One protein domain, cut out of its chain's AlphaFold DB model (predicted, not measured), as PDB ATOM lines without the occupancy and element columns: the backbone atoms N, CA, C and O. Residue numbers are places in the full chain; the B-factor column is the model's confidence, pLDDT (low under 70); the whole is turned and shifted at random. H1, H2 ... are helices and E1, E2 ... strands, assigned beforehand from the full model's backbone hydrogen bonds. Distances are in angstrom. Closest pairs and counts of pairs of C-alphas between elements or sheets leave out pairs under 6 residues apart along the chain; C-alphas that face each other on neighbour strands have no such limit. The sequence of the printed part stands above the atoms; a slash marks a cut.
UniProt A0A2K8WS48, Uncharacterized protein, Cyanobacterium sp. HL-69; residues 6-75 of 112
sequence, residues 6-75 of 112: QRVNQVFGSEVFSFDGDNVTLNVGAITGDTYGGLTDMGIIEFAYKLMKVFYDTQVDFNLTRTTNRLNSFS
ATOM      1  N   GLN A   6      61.395  82.763 231.630       87.38
ATOM      2  CA  GLN A   6      62.702  82.119 231.739       87.38
ATOM      3  C   GLN A   6      62.589  80.646 232.160       87.38
ATOM      4  O   GLN A   6      63.316  79.804 231.638       87.38
ATOM      5  N   ARG A   7      61.655  80.313 233.063       86.19
ATOM      6  CA  ARG A   7      61.348  78.919 233.415       86.19
ATOM      7  C   ARG A   7      60.778  78.171 232.212       86.19
ATOM      8  O   ARG A   7      61.134  77.020 231.993       86.19
ATOM      9  N   VAL A   8      59.946  78.837 231.412       85.44
ATOM     10  CA  VAL A   8      59.402  78.255 230.181       85.44
ATOM     11  C   VAL A   8      60.522  77.877 229.205       85.44
ATOM     12  O   VAL A   8      60.566  76.735 228.757       85.44
ATOM     13  N   ASN A   9      61.480  78.776 228.953       89.56
ATOM     14  CA  ASN A   9      62.649  78.466 228.118       89.56
ATOM     15  C   ASN A   9      63.449  77.264 228.658       89.56
ATOM     16  O   ASN A   9      63.903  76.424 227.885       89.56
ATOM     17  N   GLN A  10      63.601  77.147 229.985       88.75
ATOM     18  CA  GLN A  10      64.296  76.012 230.614       88.75
ATOM     19  C   GLN A  10      63.575  74.683 230.379       88.75
ATOM     20  O   GLN A  10      64.226  73.697 230.045       88.75
ATOM     21  N   VAL A  11      62.248  74.654 230.533       85.19
ATOM     22  CA  VAL A  11      61.442  73.444 230.301       85.19
ATOM     23  C   VAL A  11      61.439  73.056 228.827       85.19
ATOM     24  O   VAL A  11      61.468  71.873 228.502       85.19
ATOM     25  N   PHE A  12      61.449  74.042 227.932       82.81
ATOM     26  CA  PHE A  12      61.485  73.792 226.497       82.81
ATOM     27  C   PHE A  12      62.872  73.364 225.986       82.81
ATOM     28  O   PHE A  12      62.975  72.667 224.980       82.81
ATOM     29  N   GLY A  13      63.945  73.760 226.676       83.50
ATOM     30  CA  GLY A  13      65.325  73.446 226.296       83.50
ATOM     31  C   GLY A  13      65.897  74.336 225.185       83.50
ATOM     32  O   GLY A  13      67.011  74.092 224.724       83.50
ATOM     33  N   SER A  14      65.169  75.373 224.761       84.31
ATOM     34  CA  SER A  14      65.626  76.392 223.809       84.31
ATOM     35  C   SER A  14      64.986  77.755 224.105       84.31
ATOM     36  O   SER A  14      64.077  77.870 224.932       84.31
ATOM     37  N   GLU A  15      65.490  78.816 223.468       88.12
ATOM     38  CA  GLU A  15      64.926  80.159 223.617       88.12
ATOM     39  C   GLU A  15      63.611  80.282 222.832       88.12
ATOM     40  O   GLU A  15      63.597  80.414 221.607       88.12
ATOM     41  N   VAL A  16      62.499  80.227 223.564       88.88
ATOM     42  CA  VAL A  16      61.142  80.424 223.038       88.88
ATOM     43  C   VAL A  16      60.690  81.866 223.234       88.88
ATOM     44  O   VAL A  16      60.089  82.457 222.337       88.88
ATOM     45  N   PHE A  17      60.999  82.434 224.398       92.19
ATOM     46  CA  PHE A  17      60.755  83.828 224.737       92.19
ATOM     47  C   PHE A  17      62.076  84.577 224.853       92.19
ATOM     48  O   PHE A  17      62.947  84.168 225.623       92.19
ATOM     49  N   SER A  18      62.196  85.695 224.147       92.81
ATOM     50  CA  SER A  18      63.294  86.646 224.309       92.81
ATOM     51  C   SER A  18      62.766  87.994 224.794       92.81
ATOM     52  O   SER A  18      61.584  88.318 224.639       92.81
ATOM     53  N   PHE A  19      63.648  88.764 225.427       89.81
ATOM     54  CA  PHE A  19      63.316  90.039 226.047       89.81
ATOM     55  C   PHE A  19      64.186  91.140 225.458       89.81
ATOM     56  O   PHE A  19      65.409  91.013 225.447       89.81
ATOM     57  N   ASP A  20      63.553  92.218 225.011       91.12
ATOM     58  CA  ASP A  20      64.237  93.424 224.553       91.12
ATOM     59  C   ASP A  20      63.520  94.663 225.098       91.12
ATOM     60  O   ASP A  20      62.452  95.061 224.617       91.12
ATOM     61  N   GLY A  21      64.080  95.229 226.170       88.94
ATOM     62  CA  GLY A  21      63.426  96.264 226.966       88.94
ATOM     63  C   GLY A  21      62.094  95.771 227.534       88.94
ATOM     64  O   GLY A  21      62.047  94.765 228.241       88.94
ATOM     65  N   ASP A  22      61.016  96.471 227.186       91.50
ATOM     66  CA  ASP A  22      59.646  96.130 227.591       91.50
ATOM     67  C   ASP A  22      58.965  95.125 226.645       91.50
ATOM     68  O   ASP A  22      57.812  94.747 226.853       91.50
ATOM     69  N   ASN A  23      59.658  94.681 225.591       88.88
ATOM     70  CA  ASN A  23      59.107  93.738 224.628       88.88
ATOM     71  C   ASN A  23      59.435  92.299 225.020       88.88
ATOM     72  O   ASN A  23      60.590  91.945 225.262       88.88
ATOM     73  N   VAL A  24      58.409  91.451 224.983       88.56
ATOM     74  CA  VAL A  24      58.554  89.996 225.012       88.56
ATOM     75  C   VAL A  24      58.286  89.483 223.605       88.56
ATOM     76  O   VAL A  24      57.174  89.613 223.094       88.56
ATOM     77  N   THR A  25      59.303  88.901 222.977       91.12
ATOM     78  CA  THR A  25      59.177  88.294 221.649       91.12
ATOM     79  C   THR A  25      59.022  86.790 221.793       91.12
ATOM     80  O   THR A  25      59.770  86.145 222.525       91.12
ATOM     81  N   LEU A  26      58.049  86.232 221.078       87.88
ATOM     82  CA  LEU A  26      57.782  84.801 221.037       87.88
ATOM     83  C   LEU A  26      58.242  84.215 219.704       87.88
ATOM     84  O   LEU A  26      57.761  84.607 218.640       87.88
ATOM     85  N   ASN A  27      59.137  83.235 219.763       87.69
ATOM     86  CA  ASN A  27      59.586  82.503 218.592       87.69
ATOM     87  C   ASN A  27      58.593  81.380 218.256       87.69
ATOM     88  O   ASN A  27      58.642  80.279 218.807       87.69
ATOM     89  N   VAL A  28      57.684  81.667 217.323       80.81
ATOM     90  CA  VAL A  28      56.671  80.713 216.845       80.81
ATOM     91  C   VAL A  28      57.315  79.453 216.265       80.81
ATOM     92  O   VAL A  28      56.866  78.356 216.582       80.81
ATOM     93  N   GLY A  29      58.392  79.593 215.486       78.94
ATOM     94  CA  GLY A  29      59.102  78.461 214.883       78.94
ATOM     95  C   GLY A  29      59.784  77.567 215.917       78.94
ATOM     96  O   GLY A  29      59.806  76.352 215.753       78.94
ATOM     97  N   ALA A  30      60.269  78.136 217.025       82.25
ATOM     98  CA  ALA A  30      60.772  77.340 218.143       82.25
ATOM     99  C   ALA A  30      59.658  76.485 218.771       82.25
ATOM    100  O   ALA A  30      59.892  75.322 219.080       82.25
ATOM    101  N   ILE A  31      58.440  77.027 218.905       79.75
ATOM    102  CA  ILE A  31      57.288  76.299 219.459       79.75
ATOM    103  C   ILE A  31      56.768  75.235 218.498       79.75
ATOM    104  O   ILE A  31      56.515  74.103 218.912       79.75
ATOM    105  N   THR A  32      56.550  75.587 217.232       77.75
ATOM    106  CA  THR A  32      55.955  74.667 216.259       77.75
ATOM    107  C   THR A  32      56.962  73.654 215.738       77.75
ATOM    108  O   THR A  32      56.569  72.534 215.431       77.75
ATOM    109  N   GLY A  33      58.250  73.993 215.685       75.00
ATOM    110  CA  GLY A  33      59.258  73.202 214.981       75.00
ATOM    111  C   GLY A  33      59.095  73.248 213.458       75.00
ATOM    112  O   GLY A  33      59.772  72.498 212.754       75.00
ATOM    113  N   ASP A  34      58.204  74.104 212.949       68.94
ATOM    114  CA  ASP A  34      57.953  74.237 211.521       68.94
ATOM    115  C   ASP A  34      59.056  75.035 210.834       68.94
ATOM    116  O   ASP A  34      59.545  76.048 211.331       68.94
ATOM    117  N   THR A  35      59.388  74.600 209.623       65.38
ATOM    118  CA  THR A  35      60.292  75.305 208.708       65.38
ATOM    119  C   THR A  35      59.536  76.089 207.634       65.38
ATOM    120  O   THR A  35      60.149  76.687 206.750       65.38
ATOM    121  N   TYR A  36      58.199  76.086 207.687       62.81
ATOM    122  CA  TYR A  36      57.360  76.789 206.726       62.81
ATOM    123  C   TYR A  36      57.490  78.306 206.890       62.81
ATOM    124  O   TYR A  36      57.444  78.838 207.996       62.81
ATOM    125  N   GLY A  37      57.590  79.023 205.768       61.41
ATOM    126  CA  GLY A  37      57.713  80.487 205.755       61.41
ATOM    127  C   GLY A  37      56.445  81.249 206.165       61.41
ATOM    128  O   GLY A  37      56.469  82.476 206.196       61.41
ATOM    129  N   GLY A  38      55.339  80.556 206.457       68.38
ATOM    130  CA  GLY A  38      54.076  81.168 206.858       68.38
ATOM    131  C   GLY A  38      53.229  80.253 207.740       68.38
ATOM    132  O   GLY A  38      53.292  79.029 207.633       68.38
ATOM    133  N   LEU A  39      52.417  80.871 208.600       66.56
ATOM    134  CA  LEU A  39      51.430  80.188 209.429       66.56
ATOM    135  C   LEU A  39      50.219  79.807 208.573       66.56
ATOM    136  O   LEU A  39      49.436  80.665 208.174       66.56
ATOM    137  N   THR A  40      50.071  78.516 208.284       72.94
ATOM    138  CA  THR A  40      48.815  77.977 207.742       72.94
ATOM    139  C   THR A  40      47.759  77.912 208.848       72.94
ATOM    140  O   THR A  40      48.108  77.923 210.029       72.94
ATOM    141  N   ASP A  41      46.479  77.770 208.499       70.94
ATOM    142  CA  ASP A  41      45.407  77.580 209.493       70.94
ATOM    143  C   ASP A  41      45.716  76.419 210.454       70.94
ATOM    144  O   ASP A  41      45.511  76.513 211.665       70.94
ATOM    145  N   MET A  42      46.295  75.338 209.922       69.25
ATOM    146  CA  MET A  42      46.742  74.191 210.712       69.25
ATOM    147  C   MET A  42      47.948  74.535 211.599       69.25
ATOM    148  O   MET A  42      47.970  74.144 212.764       69.25
ATOM    149  N   GLY A  43      48.894  75.328 211.090       72.50
ATOM    150  CA  GLY A  43      50.034  75.829 211.861       72.50
ATOM    151  C   GLY A  43      49.623  76.743 213.021       72.50
ATOM    152  O   GLY A  43      50.238  76.693 214.080       72.50
ATOM    153  N   ILE A  44      48.546  77.528 212.879       71.69
ATOM    154  CA  ILE A  44      47.997  78.348 213.975       71.69
ATOM    155  C   ILE A  44      47.410  77.459 215.078       71.69
ATOM    156  O   ILE A  44      47.654  77.705 216.261       71.69
ATOM    157  N   ILE A  45      46.657  76.420 214.708       73.00
ATOM    158  CA  ILE A  45      46.076  75.466 215.666       73.00
ATOM    159  C   ILE A  45      47.186  74.713 216.407       73.00
ATOM    160  O   ILE A  45      47.145  74.589 217.633       73.00
ATOM    161  N   GLU A  46      48.195  74.242 215.677       73.25
ATOM    162  CA  GLU A  46      49.356  73.565 216.247       73.25
ATOM    163  C   GLU A  46      50.156  74.484 217.173       73.25
ATOM    164  O   GLU A  46      50.490  74.087 218.291       73.25
ATOM    165  N   PHE A  47      50.407  75.727 216.756       77.50
ATOM    166  CA  PHE A  47      51.056  76.742 217.577       77.50
ATOM    167  C   PHE A  47      50.297  76.983 218.884       77.50
ATOM    168  O   PHE A  47      50.895  76.904 219.956       77.50
ATOM    169  N   ALA A  48      48.983  77.222 218.820       78.62
ATOM    170  CA  ALA A  48      48.165  77.468 220.003       78.62
ATOM    171  C   ALA A  48      48.174  76.264 220.957       78.62
ATOM    172  O   ALA A  48      48.342  76.429 222.165       78.62
ATOM    173  N   TYR A  49      48.059  75.044 220.423       81.00
ATOM    174  CA  TYR A  49      48.151  73.825 221.222       81.00
ATOM    175  C   TYR A  49      49.515  73.688 221.905       81.00
ATOM    176  O   TYR A  49      49.578  73.483 223.120       81.00
ATOM    177  N   LYS A  50      50.612  73.812 221.148       80.69
ATOM    178  CA  LYS A  50      51.968  73.649 221.685       80.69
ATOM    179  C   LYS A  50      52.302  74.741 222.695       80.69
ATOM    180  O   LYS A  50      52.847  74.422 223.743       80.69
ATOM    181  N   LEU A  51      51.891  75.987 222.457       83.31
ATOM    182  CA  LEU A  51      52.040  77.079 223.420       83.31
ATOM    183  C   LEU A  51      51.347  76.751 224.753       83.31
ATOM    184  O   LEU A  51      51.961  76.847 225.815       83.31
ATOM    185  N   MET A  52      50.093  76.291 224.710       84.50
ATOM    186  CA  MET A  52      49.356  75.907 225.920       84.50
ATOM    187  C   MET A  52      49.968  74.687 226.612       84.50
ATOM    188  O   MET A  52      50.043  74.645 227.842       84.50
ATOM    189  N   LYS A  53      50.459  73.716 225.838       83.88
ATOM    190  CA  LYS A  53      51.166  72.545 226.365       83.88
ATOM    191  C   LYS A  53      52.438  72.939 227.106       83.88
ATOM    192  O   LYS A  53      52.681  72.421 228.187       83.88
ATOM    193  N   VAL A  54      53.205  73.879 226.570       86.50
ATOM    194  CA  VAL A  54      54.439  74.355 227.196       86.50
ATOM    195  C   VAL A  54      54.171  75.020 228.544       86.50
ATOM    196  O   VAL A  54      54.877  74.748 229.517       86.50
ATOM    197  N   PHE A  55      53.126  75.843 228.649       87.38
ATOM    198  CA  PHE A  55      52.748  76.429 229.935       87.38
ATOM    199  C   PHE A  55      52.264  75.378 230.940       87.38
ATOM    200  O   PHE A  55      52.648  75.433 232.110       87.38
ATOM    201  N   TYR A  56      51.487  74.389 230.488       88.12
ATOM    202  CA  TYR A  56      51.095  73.253 231.321       88.12
ATOM    203  C   TYR A  56      52.311  72.453 231.814       88.12
ATOM    204  O   TYR A  56      52.441  72.220 233.014       88.12
ATOM    205  N   ASP A  57      53.232  72.084 230.926       87.38
ATOM    206  CA  ASP A  57      54.430  71.317 231.282       87.38
ATOM    207  C   ASP A  57      55.323  72.114 232.250       87.38
ATOM    208  O   ASP A  57      55.837  71.563 233.222       87.38
ATOM    209  N   THR A  58      55.427  73.435 232.060       88.19
ATOM    210  CA  THR A  58      56.156  74.324 232.980       88.19
ATOM    211  C   THR A  58      55.507  74.375 234.360       88.19
ATOM    212  O   THR A  58      56.200  74.369 235.379       88.19
ATOM    213  N   GLN A  59      54.175  74.392 234.418       90.00
ATOM    214  CA  GLN A  59      53.438  74.306 235.674       90.00
ATOM    215  C   GLN A  59      53.683  72.966 236.375       90.00
ATOM    216  O   GLN A  59      53.894  72.935 237.590       90.00
ATOM    217  N   VAL A  60      53.647  71.861 235.625       89.69
ATOM    218  CA  VAL A  60      53.918  70.520 236.154       89.69
ATOM    219  C   VAL A  60      55.330  70.459 236.728       89.69
ATOM    220  O   VAL A  60      55.469  70.103 237.897       89.69
ATOM    221  N   ASP A  61      56.347  70.884 235.973       89.94
ATOM    222  CA  ASP A  61      57.741  70.945 236.434       89.94
ATOM    223  C   ASP A  61      57.882  71.763 237.726       89.94
ATOM    224  O   ASP A  61      58.438  71.300 238.725       89.94
ATOM    225  N   PHE A  62      57.296  72.961 237.752       86.94
ATOM    226  CA  PHE A  62      57.301  73.813 238.936       86.94
ATOM    227  C   PHE A  62      56.675  73.111 240.150       86.94
ATOM    228  O   PHE A  62      57.223  73.158 241.257       86.94
ATOM    229  N   ASN A  63      55.553  72.421 239.947       89.00
ATOM    230  CA  ASN A  63      54.829  71.704 240.991       89.00
ATOM    231  C   ASN A  63      55.535  70.427 241.473       89.00
ATOM    232  O   ASN A  63      55.297  70.023 242.615       89.00
ATOM    233  N   LEU A  64      56.397  69.795 240.665       88.69
ATOM    234  CA  LEU A  64      57.178  68.619 241.081       88.69
ATOM    235  C   LEU A  64      58.102  68.942 242.258       88.69
ATOM    236  O   LEU A  64      58.285  68.121 243.153       88.69
ATOM    237  N   THR A  65      58.633  70.164 242.295       84.56
ATOM    238  CA  THR A  65      59.527  70.623 243.368       84.56
ATOM    239  C   THR A  65      58.789  71.084 244.629       84.56
ATOM    240  O   THR A  65      59.425  71.525 245.587       84.56
ATOM    241  N   ARG A  66      57.448  71.001 244.656       80.62
ATOM    242  CA  ARG A  66      56.620  71.582 245.718       80.62
ATOM    243  C   ARG A  66      55.578  70.634 246.298       80.62
ATOM    244  O   ARG A  66      54.826  69.963 245.589       80.62
ATOM    245  N   THR A  67      55.479  70.684 247.623       77.75
ATOM    246  CA  THR A  67      54.474  69.979 248.432       77.75
ATOM    247  C   THR A  67      53.321  70.887 248.878       77.75
ATOM    248  O   THR A  67      52.249  70.385 249.193       77.75
ATOM    249  N   THR A  68      53.501  72.214 248.857       81.06
ATOM    250  CA  THR A  68      52.479  73.238 249.157       81.06
ATOM    251  C   THR A  68      52.514  74.361 248.108       81.06
ATOM    252  O   THR A  68      53.515  74.507 247.404       81.06
ATOM    253  N   ASN A  69      51.432  75.143 247.975       79.31
ATOM    254  CA  ASN A  69      51.303  76.259 247.016       79.31
ATOM    255  C   ASN A  69      51.556  75.865 245.549       79.31
ATOM    256  O   ASN A  69      52.337  76.500 244.836       79.31
ATOM    257  N   ARG A  70      50.904  74.786 245.108       84.56
ATOM    258  CA  ARG A  70      50.946  74.346 243.712       84.56
ATOM    259  C   ARG A  70      50.115  75.265 242.824       84.56
ATOM    260  O   ARG A  70      49.050  75.726 243.218       84.56
ATOM    261  N   LEU A  71      50.605  75.488 241.616       84.56
ATOM    262  CA  LEU A  71      49.895  76.204 240.563       84.56
ATOM    263  C   LEU A  71      48.875  75.269 239.892       84.56
ATOM    264  O   LEU A  71      49.186  74.098 239.673       84.56
ATOM    265  N   ASN A  72      47.686  75.770 239.538       85.25
ATOM    266  CA  ASN A  72      46.702  75.029 238.727       85.25
ATOM    267  C   ASN A  72      46.185  75.807 237.499       85.25
ATOM    268  O   ASN A  72      45.251  75.361 236.840       85.25
ATOM    269  N   SER A  73      46.789  76.959 237.200       83.50
ATOM    270  CA  SER A  73      46.358  77.919 236.180       83.50
ATOM    271  C   SER A  73      46.227  77.337 234.771       83.50
ATOM    272  O   SER A  73      45.427  77.833 233.983       83.50
ATOM    273  N   PHE A  74      46.998  76.300 234.444       82.38
ATOM    274  CA  PHE A  74      46.955  75.625 233.150       82.38
ATOM    275  C   PHE A  74      46.426  74.201 233.313       82.38
ATOM    276  O   PHE A  74      47.004  73.392 234.043       82.38
ATOM    277  N   SER A  75      45.334  73.881 232.620       82.50
ATOM    278  CA  SER A  75      44.837  72.509 232.497       82.50
ATOM    279  C   SER A  75      45.572  71.780 231.370       82.50
ATOM    280  O   SER A  75      46.047  72.419 230.430       82.50
TER     281      SER A  75
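What this domain is: This is residues 6 to 75 of the 112 residues of an uncharacterized protein of Cyanobacterium sp. HL-69 (UniProt A0A2K8WS48). A small two-stranded hairpin, E1 and E2, points away from one long helix, H3, and two short helices between them, H1 before the hairpin and H2 after it, pack on separate parts of H3. H3 makes most of the longest axis; residues 64 to 69, of which 64 belongs to H3, stick out, and the residues after them, up to 75, fold back. The printed part has 70 residues with three named helices and two named strands, in the order H1, E1, E2, H2, H3; the sheet E1 - E2 is antiparallel and the class is mostly helix. The whole is only just loose, close to compact, with a radius of gyration of the C-alphas of 13.8 A and spans of 44 by 30 by 20 A.

Where its parts are: E1 is residues 17 to 20, 10.2 A from first to last C-alpha, and begins at C-alpha 17 (60.755, 83.828, 224.737). E2 is residues 23 to 26, 9.7 A long. H1 is residues 6 to 12, 9.9 A, and H2 is residues 28 to 32, 6.1 A. H3, residues 41 to 64, is 34.9 A long, from C-alpha 41 (45.407, 77.580, 209.493) to C-alpha 64 (57.178, 68.619, 241.081).

How they stand to each other: E1 and E2 form a hairpin, antiparallel, with 154 degrees between their directions. The C-alphas of residues 17 and 26 face each other at 4.8 A; N 18 and O 25 are within hydrogen-bond range at 3.0 A, and so are N 25 and O 18 at 2.9 A. The closest C-alphas of H1 and E1 are those of Asn 9 and Phe 17, 6.6 A apart. H1 touches H3, at residues 54 to 61 of H3 alone, and the closest C-alphas are those of Val 8 and Thr 58, 5.8 A apart. Their lines are only just about perpendicular, at 71 degrees. H2 touches H3, at residues 43 to 51 of H3 alone, with the C-alphas of Thr 32 and Phe 47 closest at 5.5 A. H1 and H2 are apart, and both E1 and E2 are apart from H3. In H1, H2 and H3 every O i to N i+4 pair is within hydrogen-bond range.

The domain as a whole: The two C-alphas farthest apart are those of Gly 37 and Thr 68, 44.3 A. The printed part, residues 6 to 75, has no cut. The links H1 to E1, E1 to E2 and E2 to H2 are tight, and the link H2 to H3, of 8 residues, is short. Residues 64 to 69 stand free. The mean pLDDT of the printed part is 82.3; residues 34 to 39 and residue 42 are under 70.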